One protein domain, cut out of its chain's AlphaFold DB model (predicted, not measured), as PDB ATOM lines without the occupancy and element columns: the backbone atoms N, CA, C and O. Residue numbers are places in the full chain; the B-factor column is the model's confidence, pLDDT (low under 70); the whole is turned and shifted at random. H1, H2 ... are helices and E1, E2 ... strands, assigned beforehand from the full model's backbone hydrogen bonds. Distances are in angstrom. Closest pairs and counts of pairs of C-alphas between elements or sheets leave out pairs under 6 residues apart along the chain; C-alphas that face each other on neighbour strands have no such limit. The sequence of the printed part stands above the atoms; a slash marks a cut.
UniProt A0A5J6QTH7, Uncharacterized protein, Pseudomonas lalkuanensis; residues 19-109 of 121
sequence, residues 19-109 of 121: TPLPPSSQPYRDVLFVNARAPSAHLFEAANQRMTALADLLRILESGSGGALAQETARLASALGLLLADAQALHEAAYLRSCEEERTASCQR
ATOM      1  N   THR A  19     -15.665  30.042  13.935       86.81
ATOM      2  CA  THR A  19     -15.335  28.868  13.119       86.81
ATOM      3  C   THR A  19     -16.503  27.893  13.153       86.81
ATOM      4  O   THR A  19     -16.976  27.574  14.244       86.81
ATOM      5  N   PRO A  20     -17.001  27.410  12.006       86.50
ATOM      6  CA  PRO A  20     -18.122  26.478  11.991       86.50
ATOM      7  C   PRO A  20     -17.757  25.155  12.672       86.50
ATOM      8  O   PRO A  20     -16.631  24.671  12.537       86.50
ATOM      9  N   LEU A  21     -18.720  24.556  13.376       84.94
ATOM     10  CA  LEU A  21     -18.567  23.209  13.929       84.94
ATOM     11  C   LEU A  21     -18.415  22.161  12.810       84.94
ATOM     12  O   LEU A  21     -18.950  22.356  11.707       84.94
ATOM     13  N   PRO A  22     -17.717  21.040  13.076       80.31
ATOM     14  CA  PRO A  22     -17.513  19.986  12.093       80.31
ATOM     15  C   PRO A  22     -18.842  19.351  11.644       80.31
ATOM     16  O   PRO A  22     -19.828  19.371  12.382       80.31
ATOM     17  N   PRO A  23     -18.886  18.720  10.453       81.19
ATOM     18  CA  PRO A  23     -20.110  18.107   9.920       81.19
ATOM     19  C   PRO A  23     -20.692  16.979  10.785       81.19
ATOM     20  O   PRO A  23     -21.851  16.616  10.624       81.19
ATOM     21  N   SER A  24     -19.898  16.401  11.689       79.19
ATOM     22  CA  SER A  24     -20.356  15.405  12.665       79.19
ATOM     23  C   SER A  24     -21.276  15.997  13.737       79.19
ATOM     24  O   SER A  24     -22.116  15.278  14.267       79.19
ATOM     25  N   SER A  25     -21.133  17.291  14.036       76.88
ATOM     26  CA  SER A  25     -21.950  18.037  15.000       76.88
ATOM     27  C   SER A  25     -23.227  18.607  14.395       76.88
ATOM     28  O   SER A  25     -24.187  18.879  15.110       76.88
ATOM     29  N   GLN A  26     -23.245  18.847  13.080       80.12
ATOM     30  CA  GLN A  26     -24.363  19.533  12.441       80.12
ATOM     31  C   GLN A  26     -24.538  19.178  10.959       80.12
ATOM     32  O   GLN A  26     -23.556  19.050  10.228       80.12
ATOM     33  N   PRO A  27     -25.793  19.108  10.476       81.69
ATOM     34  CA  PRO A  27     -26.083  18.835   9.069       81.69
ATOM     35  C   PRO A  27     -25.762  20.016   8.138       81.69
ATOM     36  O   PRO A  27     -25.495  19.807   6.955       81.69
ATOM     37  N   TYR A  28     -25.775  21.247   8.654       85.44
ATOM     38  CA  TYR A  28     -25.576  22.475   7.883       85.44
ATOM     39  C   TYR A  28     -24.372  23.239   8.432       85.44
ATOM     40  O   TYR A  28     -24.281  23.462   9.633       85.44
ATOM     41  N   ARG A  29     -23.424  23.623   7.567       83.00
ATOM     42  CA  ARG A  29     -22.131  24.209   7.983       83.00
ATOM     43  C   ARG A  29     -22.214  25.654   8.477       83.00
ATOM     44  O   ARG A  29     -21.237  26.160   9.009       83.00
ATOM     45  N   ASP A  30     -23.331  26.323   8.255       85.38
ATOM     46  CA  ASP A  30     -23.540  27.754   8.470       85.38
ATOM     47  C   ASP A  30     -24.427  28.064   9.684       85.38
ATOM     48  O   ASP A  30     -24.830  29.210   9.871       85.38
ATOM     49  N   VAL A  31     -24.731  27.061  10.514       86.31
ATOM     50  CA  VAL A  31     -25.694  27.194  11.619       86.31
ATOM     51  C   VAL A  31     -25.005  27.321  12.978       86.31
ATOM     52  O   VAL A  31     -25.322  28.235  13.737       86.31
ATOM     53  N   LEU A  32     -24.059  26.437  13.301       86.06
ATOM     54  CA  LEU A  32     -23.351  26.423  14.583       86.06
ATOM     55  C   LEU A  32     -21.869  26.735  14.413       86.06
ATOM     56  O   LEU A  32     -21.188  26.198  13.532       86.06
ATOM     57  N   PHE A  33     -21.365  27.565  15.323       89.56
ATOM     58  CA  PHE A  33     -19.997  28.056  15.312       89.56
ATOM     59  C   PHE A  33     -19.391  28.060  16.714       89.56
ATOM     60  O   PHE A  33     -20.077  28.284  17.711       89.56
ATOM     61  N   VAL A  34     -18.074  27.893  16.767       88.12
ATOM     62  CA  VAL A  34     -17.236  28.107  17.944       88.12
ATOM     63  C   VAL A  34     -16.579  29.473  17.830       88.12
ATOM     64  O   VAL A  34     -16.082  29.857  16.772       88.12
ATOM     65  N   ASN A  35     -16.547  30.214  18.935       89.50
ATOM     66  CA  ASN A  35     -15.748  31.429  19.024       89.50
ATOM     67  C   ASN A  35     -14.261  31.050  19.041       89.50
ATOM     68  O   ASN A  35     -13.725  30.675  20.085       89.50
ATOM     69  N   ALA A  36     -13.589  31.194  17.900       76.69
ATOM     70  CA  ALA A  36     -12.180  30.853  17.743       76.69
ATOM     71  C   ALA A  36     -11.252  31.786  18.526       76.69
ATOM     72  O   ALA A  36     -10.066  31.518  18.638       76.69
ATOM     73  N   ARG A  37     -11.764  32.889  19.082       83.50
ATOM     74  CA  ARG A  37     -10.991  33.819  19.909       83.50
ATOM     75  C   ARG A  37     -11.164  33.592  21.406       83.50
ATOM     76  O   ARG A  37     -10.494  34.276  22.180       83.50
ATOM     77  N   ALA A  38     -12.040  32.675  21.817       89.75
ATOM     78  CA  ALA A  38     -12.203  32.344  23.225       89.75
ATOM     79  C   ALA A  38     -10.887  31.784  23.810       89.75
ATOM     80  O   ALA A  38     -10.151  31.104  23.087       89.75
ATOM     81  N   PRO A  39     -10.583  32.064  25.093       91.00
ATOM     82  CA  PRO A  39      -9.449  31.454  25.776       91.00
ATOM     83  C   PRO A  39      -9.548  29.930  25.755       91.00
ATOM     84  O   PRO A  39     -10.641  29.385  25.951       91.00
ATOM     85  N   SER A  40      -8.410  29.257  25.586       92.19
ATOM     86  CA  SER A  40      -8.329  27.789  25.600       92.19
ATOM     87  C   SER A  40      -9.029  27.181  26.825       92.19
ATOM     88  O   SER A  40      -9.842  26.266  26.691       92.19
ATOM     89  N   ALA A  41      -8.821  27.766  28.009       93.56
ATOM     90  CA  ALA A  41      -9.443  27.341  29.263       93.56
ATOM     91  C   ALA A  41     -10.982  27.342  29.216       93.56
ATOM     92  O   ALA A  41     -11.610  26.389  29.673       93.56
ATOM     93  N   HIS A  42     -11.600  28.375  28.629       94.50
ATOM     94  CA  HIS A  42     -13.062  28.464  28.531       94.50
ATOM     95  C   HIS A  42     -13.625  27.418  27.562       94.50
ATOM     96  O   HIS A  42     -14.686  26.844  27.808       94.50
ATOM     97  N   LEU A  43     -12.914  27.161  26.461       92.38
ATOM     98  CA  LEU A  43     -13.299  26.139  25.489       92.38
ATOM     99  C   LEU A  43     -13.194  24.731  26.099       92.38
ATOM    100  O   LEU A  43     -14.120  23.935  25.943       92.38
ATOM    101  N   PHE A  44     -12.130  24.449  26.860       95.25
ATOM    102  CA  PHE A  44     -11.980  23.187  27.591       95.25
ATOM    103  C   PHE A  44     -13.055  22.995  28.658       95.25
ATOM    104  O   PHE A  44     -13.626  21.911  28.763       95.25
ATOM    105  N   GLU A  45     -13.361  24.029  29.442       95.31
ATOM    106  CA  GLU A  45     -14.416  23.950  30.451       95.31
ATOM    107  C   GLU A  45     -15.775  23.657  29.804       95.31
ATOM    108  O   GLU A  45     -16.493  22.757  30.242       95.31
ATOM    109  N   ALA A  46     -16.101  24.348  28.707       93.56
ATOM    110  CA  ALA A  46     -17.321  24.094  27.956       93.56
ATOM    111  C   ALA A  46     -17.366  22.657  27.407       93.56
ATOM    112  O   ALA A  46     -18.397  21.995  27.548       93.56
ATOM    113  N   ALA A  47     -16.262  22.156  26.836       94.00
ATOM    114  CA  ALA A  47     -16.149  20.774  26.369       94.00
ATOM    115  C   ALA A  47     -16.389  19.770  27.509       94.00
ATOM    116  O   ALA A  47     -17.216  18.865  27.376       94.00
ATOM    117  N   ASN A  48     -15.737  19.977  28.657       94.69
ATOM    118  CA  ASN A  48     -15.885  19.136  29.843       94.69
ATOM    119  C   ASN A  48     -17.328  19.110  30.348       94.69
ATOM    120  O   ASN A  48     -17.858  18.031  30.593       94.69
ATOM    121  N   GLN A  49     -18.003  20.260  30.419       94.19
ATOM    122  CA  GLN A  49     -19.417  20.319  30.804       94.19
ATOM    123  C   GLN A  49     -20.304  19.468  29.884       94.19
ATOM    124  O   GLN A  49     -21.209  18.787  30.366       94.19
ATOM    125  N   ARG A  50     -20.048  19.467  28.564       93.50
ATOM    126  CA  ARG A  50     -20.824  18.652  27.609       93.50
ATOM    127  C   ARG A  50     -20.520  17.164  27.775       93.50
ATOM    128  O   ARG A  50     -21.451  16.364  27.754       93.50
ATOM    129  N   MET A  51     -19.261  16.793  28.018       93.06
ATOM    130  CA  MET A  51     -18.885  15.403  28.313       93.06
ATOM    131  C   MET A  51     -19.479  14.898  29.634       93.06
ATOM    132  O   MET A  51     -19.953  13.768  29.694       93.06
ATOM    133  N   THR A  52     -19.504  15.725  30.683       92.62
ATOM    134  CA  THR A  52     -20.147  15.375  31.958       92.62
ATOM    135  C   THR A  52     -21.647  15.178  31.774       92.62
ATOM    136  O   THR A  52     -22.169  14.149  32.190       92.62
ATOM    137  N   ALA A  53     -22.322  16.094  31.072       91.94
ATOM    138  CA  ALA A  53     -23.743  15.947  30.764       91.94
ATOM    139  C   ALA A  53     -24.028  14.661  29.969       91.94
ATOM    140  O   ALA A  53     -24.981  13.947  30.271       91.94
ATOM    141  N   LEU A  54     -23.175  14.323  28.994       93.38
ATOM    142  CA  LEU A  54     -23.258  13.067  28.249       93.38
ATOM    143  C   LEU A  54     -23.130  11.844  29.174       93.38
ATOM    144  O   LEU A  54     -23.930  10.915  29.079       93.38
ATOM    145  N   ALA A  55     -22.148  11.847  30.078       89.19
ATOM    146  CA  ALA A  55     -21.933  10.760  31.032       89.19
ATOM    147  C   ALA A  55     -23.107  10.601  32.012       89.19
ATOM    148  O   ALA A  55     -23.506   9.478  32.321       89.19
ATOM    149  N   ASP A  56     -23.690  11.708  32.468       88.25
ATOM    150  CA  ASP A  56     -24.861  11.686  33.343       88.25
ATOM    151  C   ASP A  56     -26.094  11.137  32.617       88.25
ATOM    152  O   ASP A  56     -26.812  10.311  33.178       88.25
ATOM    153  N   LEU A  57     -26.303  11.509  31.348       88.31
ATOM    154  CA  LEU A  57     -27.366  10.937  30.517       88.31
ATOM    155  C   LEU A  57     -27.187   9.427  30.330       88.31
ATOM    156  O   LEU A  57     -28.151   8.683  30.491       88.31
ATOM    157  N   LEU A  58     -25.968   8.958  30.051       88.12
ATOM    158  CA  LEU A  58     -25.673   7.525  29.953       88.12
ATOM    159  C   LEU A  58     -25.964   6.795  31.270       88.12
ATOM    160  O   LEU A  58     -26.631   5.763  31.259       88.12
ATOM    161  N   ARG A  59     -25.561   7.364  32.412       85.69
ATOM    162  CA  ARG A  59     -25.830   6.778  33.733       85.69
ATOM    163  C   ARG A  59     -27.327   6.701  34.041       85.69
ATOM    164  O   ARG A  59     -27.791   5.711  34.605       85.69
ATOM    165  N   ILE A  60     -28.098   7.723  33.661       83.81
ATOM    166  CA  ILE A  60     -29.562   7.713  33.795       83.81
ATOM    167  C   ILE A  60     -30.152   6.550  32.990       83.81
ATOM    168  O   ILE A  60     -31.004   5.830  33.508       83.81
ATOM    169  N   LEU A  61     -29.667   6.315  31.768       82.94
ATOM    170  CA  LEU A  61     -30.131   5.205  30.929       82.94
ATOM    171  C   LEU A  61     -29.765   3.839  31.492       82.94
ATOM    172  O   LEU A  61     -30.598   2.941  31.475       82.94
ATOM    173  N   GLU A  62     -28.558   3.691  32.032       81.31
ATOM    174  CA  GLU A  62     -28.139   2.464  32.713       81.31
ATOM    175  C   GLU A  62     -29.017   2.167  33.939       81.31
ATOM    176  O   GLU A  62     -29.337   1.011  34.210       81.31
ATOM    177  N   SER A  63     -29.446   3.209  34.661       77.62
ATOM    178  CA  SER A  63     -30.337   3.076  35.824       77.62
ATOM    179  C   SER A  63     -31.815   2.866  35.460       77.62
ATOM    180  O   SER A  63     -32.589   2.338  36.262       77.62
ATOM    181  N   GLY A  64     -32.214   3.263  34.248       68.75
ATOM    182  CA  GLY A  64     -33.567   3.136  33.719       68.75
ATOM    183  C   GLY A  64     -33.856   1.716  33.242       68.75
ATOM    184  O   GLY A  64     -33.793   1.420  32.053       68.75
ATOM    185  N   SER A  65     -34.196   0.819  34.166       56.59
ATOM    186  CA  SER A  65     -34.696  -0.515  33.821       56.59
ATOM    187  C   SER A  65     -36.074  -0.409  33.150       56.59
ATOM    188  O   SER A  65     -37.080  -0.153  33.809       56.59
ATOM    189  N   GLY A  66     -36.129  -0.596  31.832       62.03
ATOM    190  CA  GLY A  66     -37.389  -0.698  31.097       62.03
ATOM    191  C   GLY A  66     -37.169  -0.608  29.596       62.03
ATOM    192  O   GLY A  66     -36.823   0.453  29.098       62.03
ATOM    193  N   GLY A  67     -37.342  -1.732  28.894       62.78
ATOM    194  CA  GLY A  67     -37.031  -1.915  27.474       62.78
ATOM    195  C   GLY A  67     -37.475  -0.768  26.567       62.78
ATOM    196  O   GLY A  67     -38.615  -0.742  26.110       62.78
ATOM    197  N   ALA A  68     -36.544   0.138  26.270       63.44
ATOM    198  CA  ALA A  68     -36.713   1.126  25.219       63.44
ATOM    199  C   ALA A  68     -36.826   0.395  23.876       63.44
ATOM    200  O   ALA A  68     -36.057  -0.533  23.586       63.44
ATOM    201  N   LEU A  69     -37.789   0.798  23.049       69.06
ATOM    202  CA  LEU A  69     -37.924   0.245  21.705       69.06
ATOM    203  C   LEU A  69     -36.660   0.575  20.900       69.06
ATOM    204  O   LEU A  69     -36.073   1.644  21.063       69.06
ATOM    205  N   ALA A  70     -36.255  -0.298  19.973       76.19
ATOM    206  CA  ALA A  70     -35.035  -0.105  19.174       76.19
ATOM    207  C   ALA A  70     -34.952   1.288  18.507       76.19
ATOM    208  O   ALA A  70     -33.876   1.874  18.396       76.19
ATOM    209  N   GLN A  71     -36.102   1.850  18.120       76.88
ATOM    210  CA  GLN A  71     -36.211   3.191  17.546       76.88
ATOM    211  C   GLN A  71     -35.888   4.316  18.545       76.88
ATOM    212  O   GLN A  71     -35.312   5.333  18.156       76.88
ATOM    213  N   GLU A  72     -36.272   4.166  19.810       78.38
ATOM    214  CA  GLU A  72     -36.005   5.140  20.874       78.38
ATOM    215  C   GLU A  72     -34.519   5.128  21.221       78.38
ATOM    216  O   GLU A  72     -33.891   6.185  21.255       78.38
ATOM    217  N   THR A  73     -33.931   3.934  21.323       82.56
ATOM    218  CA  THR A  73     -32.488   3.749  21.498       82.56
ATOM    219  C   THR A  73     -31.693   4.367  20.348       82.56
ATOM    220  O   THR A  73     -30.712   5.063  20.589       82.56
ATOM    221  N   ALA A  74     -32.128   4.194  19.095       83.00
ATOM    222  CA  ALA A  74     -31.456   4.783  17.933       83.00
ATOM    223  C   ALA A  74     -31.541   6.320  17.908       83.00
ATOM    224  O   ALA A  74     -30.555   6.997  17.605       83.00
ATOM    225  N   ARG A  75     -32.706   6.890  18.247       83.69
ATOM    226  CA  ARG A  75     -32.887   8.349  18.360       83.69
ATOM    227  C   ARG A  75     -32.015   8.928  19.464       83.69
ATOM    228  O   ARG A  75     -31.383   9.961  19.272       83.69
ATOM    229  N   LEU A  76     -31.953   8.235  20.592       85.38
ATOM    230  CA  LEU A  76     -31.145   8.636  21.724       85.38
ATOM    231  C   LEU A  76     -29.650   8.545  21.425       85.38
ATOM    232  O   LEU A  76     -28.936   9.513  21.648       85.38
ATOM    233  N   ALA A  77     -29.186   7.441  20.838       86.31
ATOM    234  CA  ALA A  77     -27.805   7.299  20.386       86.31
ATOM    235  C   ALA A  77     -27.420   8.407  19.392       86.31
ATOM    236  O   ALA A  77     -26.324   8.953  19.474       86.31
ATOM    237  N   SER A  78     -28.343   8.790  18.504       85.50
ATOM    238  CA  SER A  78     -28.135   9.900  17.565       85.50
ATOM    239  C   SER A  78     -27.986  11.244  18.290       85.50
ATOM    240  O   SER A  78     -27.073  12.005  17.982       85.50
ATOM    241  N   ALA A  79     -28.833  11.528  19.286       88.06
ATOM    242  CA  ALA A  79     -28.740  12.747  20.098       88.06
ATOM    243  C   ALA A  79     -27.448  12.800  20.936       88.06
ATOM    244  O   ALA A  79     -26.786  13.835  20.994       88.06
ATOM    245  N   LEU A  80     -27.063  11.674  21.542       90.88
ATOM    246  CA  LEU A  80     -25.806  11.529  22.280       90.88
ATOM    247  C   LEU A  80     -24.591  11.705  21.356       90.88
ATOM    248  O   LEU A  80     -23.618  12.350  21.739       90.88
ATOM    249  N   GLY A  81     -24.664  11.186  20.127       89.44
ATOM    250  CA  GLY A  81     -23.631  11.356  19.107       89.44
ATOM    251  C   GLY A  81     -23.407  12.818  18.716       89.44
ATOM    252  O   GLY A  81     -22.258  13.244  18.630       89.44
ATOM    253  N   LEU A  82     -24.481  13.602  18.553       88.69
ATOM    254  CA  LEU A  82     -24.383  15.044  18.291       88.69
ATOM    255  C   LEU A  82     -23.714  15.785  19.458       88.69
ATOM    256  O   LEU A  82     -22.771  16.542  19.250       88.69
ATOM    257  N   LEU A  83     -24.137  15.504  20.695       90.69
ATOM    258  CA  LEU A  83     -23.558  16.136  21.884       90.69
ATOM    259  C   LEU A  83     -22.069  15.793  22.060       90.69
ATOM    260  O   LEU A  83     -21.273  16.644  22.460       90.69
ATOM    261  N   LEU A  84     -21.685  14.551  21.755       92.19
ATOM    262  CA  LEU A  84     -20.288  14.128  21.765       92.19
ATOM    263  C   LEU A  84     -19.471  14.866  20.699       92.19
ATOM    264  O   LEU A  84     -18.376  15.337  21.001       92.19
ATOM    265  N   ALA A  85     -19.997  14.989  19.479       90.25
ATOM    266  CA  ALA A  85     -19.325  15.712  18.406       90.25
ATOM    267  C   ALA A  85     -19.086  17.186  18.787       90.25
ATOM    268  O   ALA A  85     -17.992  17.707  18.565       90.25
ATOM    269  N   ASP A  86     -20.053  17.825  19.452       89.62
ATOM    270  CA  ASP A  86     -19.911  19.198  19.953       89.62
ATOM    271  C   ASP A  86     -18.796  19.316  20.994       89.62
ATOM    272  O   ASP A  86     -17.967  20.226  20.933       89.62
ATOM    273  N   ALA A  87     -18.748  18.379  21.944       93.00
ATOM    274  CA  ALA A  87     -17.702  18.346  22.959       93.00
ATOM    275  C   ALA A  87     -16.308  18.155  22.339       93.00
ATOM    276  O   ALA A  87     -15.360  18.834  22.734       93.00
ATOM    277  N   GLN A  88     -16.190  17.272  21.344       92.31
ATOM    278  CA  GLN A  88     -14.941  17.034  20.620       92.31
ATOM    279  C   GLN A  88     -14.483  18.277  19.860       92.31
ATOM    280  O   GLN A  88     -13.316  18.646  19.951       92.31
ATOM    281  N   ALA A  89     -15.398  18.956  19.172       91.06
ATOM    282  CA  ALA A  89     -15.083  20.174  18.441       91.06
ATOM    283  C   ALA A  89     -14.627  21.310  19.371       91.06
ATOM    284  O   ALA A  89     -13.670  22.022  19.062       91.06
ATOM    285  N   LEU A  90     -15.270  21.461  20.535       91.56
ATOM    286  CA  LEU A  90     -14.840  22.415  21.561       91.56
ATOM    287  C   LEU A  90     -13.457  22.063  22.114       91.56
ATOM    288  O   LEU A  90     -12.627  22.952  22.276       91.56
ATOM    289  N   HIS A  91     -13.195  20.781  22.372       92.75
ATOM    290  CA  HIS A  91     -11.903  20.309  22.863       92.75
ATOM    291  C   HIS A  91     -10.786  20.512  21.829       92.75
ATOM    292  O   HIS A  91      -9.694  20.959  22.174       92.75
ATOM    293  N   GLU A  92     -11.044  20.219  20.555       91.50
ATOM    294  CA  GLU A  92     -10.095  20.458  19.465       91.50
ATOM    295  C   GLU A  92      -9.802  21.953  19.309       91.50
ATOM    296  O   GLU A  92      -8.637  22.354  19.273       91.50
ATOM    297  N   ALA A  93     -10.838  22.796  19.311       89.94
ATOM    298  CA  ALA A  93     -10.668  24.245  19.282       89.94
ATOM    299  C   ALA A  93      -9.860  24.744  20.491       89.94
ATOM    300  O   ALA A  93      -8.966  25.574  20.332       89.94
ATOM    301  N   ALA A  94     -10.126  24.213  21.687       91.88
ATOM    302  CA  ALA A  94      -9.383  24.543  22.896       91.88
ATOM    303  C   ALA A  94      -7.898  24.175  22.779       91.88
ATOM    304  O   ALA A  94      -7.034  24.986  23.113       91.88
ATOM    305  N   TYR A  95      -7.606  22.981  22.259       91.25
ATOM    306  CA  TYR A  95      -6.246  22.499  22.042       91.25
ATOM    307  C   TYR A  95      -5.480  23.383  21.055       91.25
ATOM    308  O   TYR A  95      -4.382  23.844  21.364       91.25
ATOM    309  N   LEU A  96      -6.082  23.692  19.901       89.88
ATOM    310  CA  LEU A  96      -5.479  24.582  18.906       89.88
ATOM    311  C   LEU A  96      -5.178  25.963  19.503       89.88
ATOM    312  O   LEU A  96      -4.089  26.501  19.299       89.88
ATOM    313  N   ARG A  97      -6.100  26.506  20.308       89.06
ATOM    314  CA  ARG A  97      -5.896  27.789  20.989       89.06
ATOM    315  C   ARG A  97      -4.821  27.735  22.062       89.06
ATOM    316  O   ARG A  97      -4.040  28.674  22.133       89.06
ATOM    317  N   SER A  98      -4.709  26.644  22.821       91.38
ATOM    318  CA  SER A  98      -3.609  26.456  23.779       91.38
ATOM    319  C   SER A  98      -2.257  26.513  23.068       91.38
ATOM    320  O   SER A  98      -1.376  27.271  23.464       91.38
ATOM    321  N   CYS A  99      -2.114  25.795  21.948       88.38
ATOM    322  CA  CYS A  99      -0.883  25.812  21.157       88.38
ATOM    323  C   CYS A  99      -0.539  27.216  20.626       88.38
ATOM    324  O   CYS A  99       0.631  27.606  20.581       88.38
ATOM    325  N   GLU A 100      -1.543  27.989  20.206       88.06
ATOM    326  CA  GLU A 100      -1.355  29.372  19.762       88.06
ATOM    327  C   GLU A 100      -0.959  30.301  20.918       88.06
ATOM    328  O   GLU A 100       0.002  31.064  20.792       88.06
ATOM    329  N   GLU A 101      -1.650  30.208  22.056       89.25
ATOM    330  CA  GLU A 101      -1.365  30.965  23.281       89.25
ATOM    331  C   GLU A 101       0.071  30.694  23.769       89.25
ATOM    332  O   GLU A 101       0.841  31.632  23.991       89.25
ATOM    333  N   GLU A 102       0.493  29.430  23.816       87.19
ATOM    334  CA  GLU A 102       1.855  29.019  24.179       87.19
ATOM    335  C   GLU A 102       2.913  29.585  23.223       87.19
ATOM    336  O   GLU A 102       3.954  30.093  23.659       87.19
ATOM    337  N   ARG A 103       2.647  29.565  21.911       83.81
ATOM    338  CA  ARG A 103       3.549  30.145  20.906       83.81
ATOM    339  C   ARG A 103       3.681  31.659  21.084       83.81
ATOM    340  O   ARG A 103       4.796  32.179  20.999       83.81
ATOM    341  N   THR A 104       2.586  32.368  21.363       81.38
ATOM    342  CA  THR A 104       2.642  33.816  21.631       81.38
ATOM    343  C   THR A 104       3.413  34.135  22.911       81.38
ATOM    344  O   THR A 104       4.248  35.040  22.907       81.38
ATOM    345  N   ALA A 105       3.235  33.333  23.965       78.19
ATOM    346  CA  ALA A 105       3.948  33.478  25.232       78.19
ATOM    347  C   ALA A 105       5.449  33.149  25.126       78.19
ATOM    348  O   ALA A 105       6.252  33.642  25.922       78.19
ATOM    349  N   SER A 106       5.839  32.303  24.169       74.06
ATOM    350  CA  SER A 106       7.240  32.009  23.848       74.06
ATOM    351  C   SER A 106       7.885  33.140  23.035       74.06
ATOM    352  O   SER A 106       8.991  33.575  23.347       74.06
ATOM    353  N   CYS A 107       7.166  33.703  22.056       70.62
ATOM    354  CA  CYS A 107       7.648  34.829  21.249       70.62
ATOM    355  C   CYS A 107       7.812  36.123  22.070       70.62
ATOM    356  O   CYS A 107       8.772  36.859  21.870       70.62
ATOM    357  N   GLN A 108       6.940  36.358  23.056       61.88
ATOM    358  CA  GLN A 108       7.050  37.478  24.006       61.88
ATOM    359  C   GLN A 108       8.193  37.320  25.022       61.88
ATOM    360  O   GLN A 108       8.535  38.280  25.705       61.88
ATOM    361  N   ARG A 109       8.784  36.124  25.137       59.47
ATOM    362  CA  ARG A 109       9.896  35.829  26.052       59.47
ATOM    363  C   ARG A 109      11.280  35.985  25.415       59.47
ATOM    364  O   ARG A 109      12.270  35.724  26.096       59.47
TER     365      ARG A 109
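AT A GLANCE: This is residues 19 to 109 of the 121 residues of an uncharacterized protein of Pseudomonas lalkuanensis (UniProt A0A5J6QTH7). A short looped head, residues 19 to 32 with strand E1, folds beside one long helical hairpin, H1 and H2, and the far end of H2 sticks out at residues 102 to 107. The 91 printed residues run E1, H1, H2, mostly helix. The whole is loose, with a radius of gyration of the C-alphas of 16.8 A and spans of 60 by 29 by 12 A.

HOW THE PARTS SIT: E1, residues 33 to 35, pairs with no named strand; residues 19 to 20 pair antiparallel with its residues 33 to 34. A tight link leads to H1, residues 40 to 63, which is apart from E1. H2, residues 70 to 107, touches H1 as a hairpin, opposite ways at a shallow tilt of 22 degrees; their closest C-alphas, Ser 40 and Ala 94, are 4.4 A apart. The closest C-alphas of E1 and H2, Val 34 and Leu 90, are 7.2 A apart. In H1 and H2 every O i to N i+4 pair is within hydrogen-bond range.

IN THESE COORDINATES: E1 begins at C-alpha 33 (-19.997, 28.056, 15.312). H1 is 34.6 A long; H2, 55.2 A, ends at C-alpha 107 (7.648, 34.829, 21.249).

THE WHOLE: The printed part has no cut. Residues 64 to 69 and 108 to 109 have pLDDT under 70.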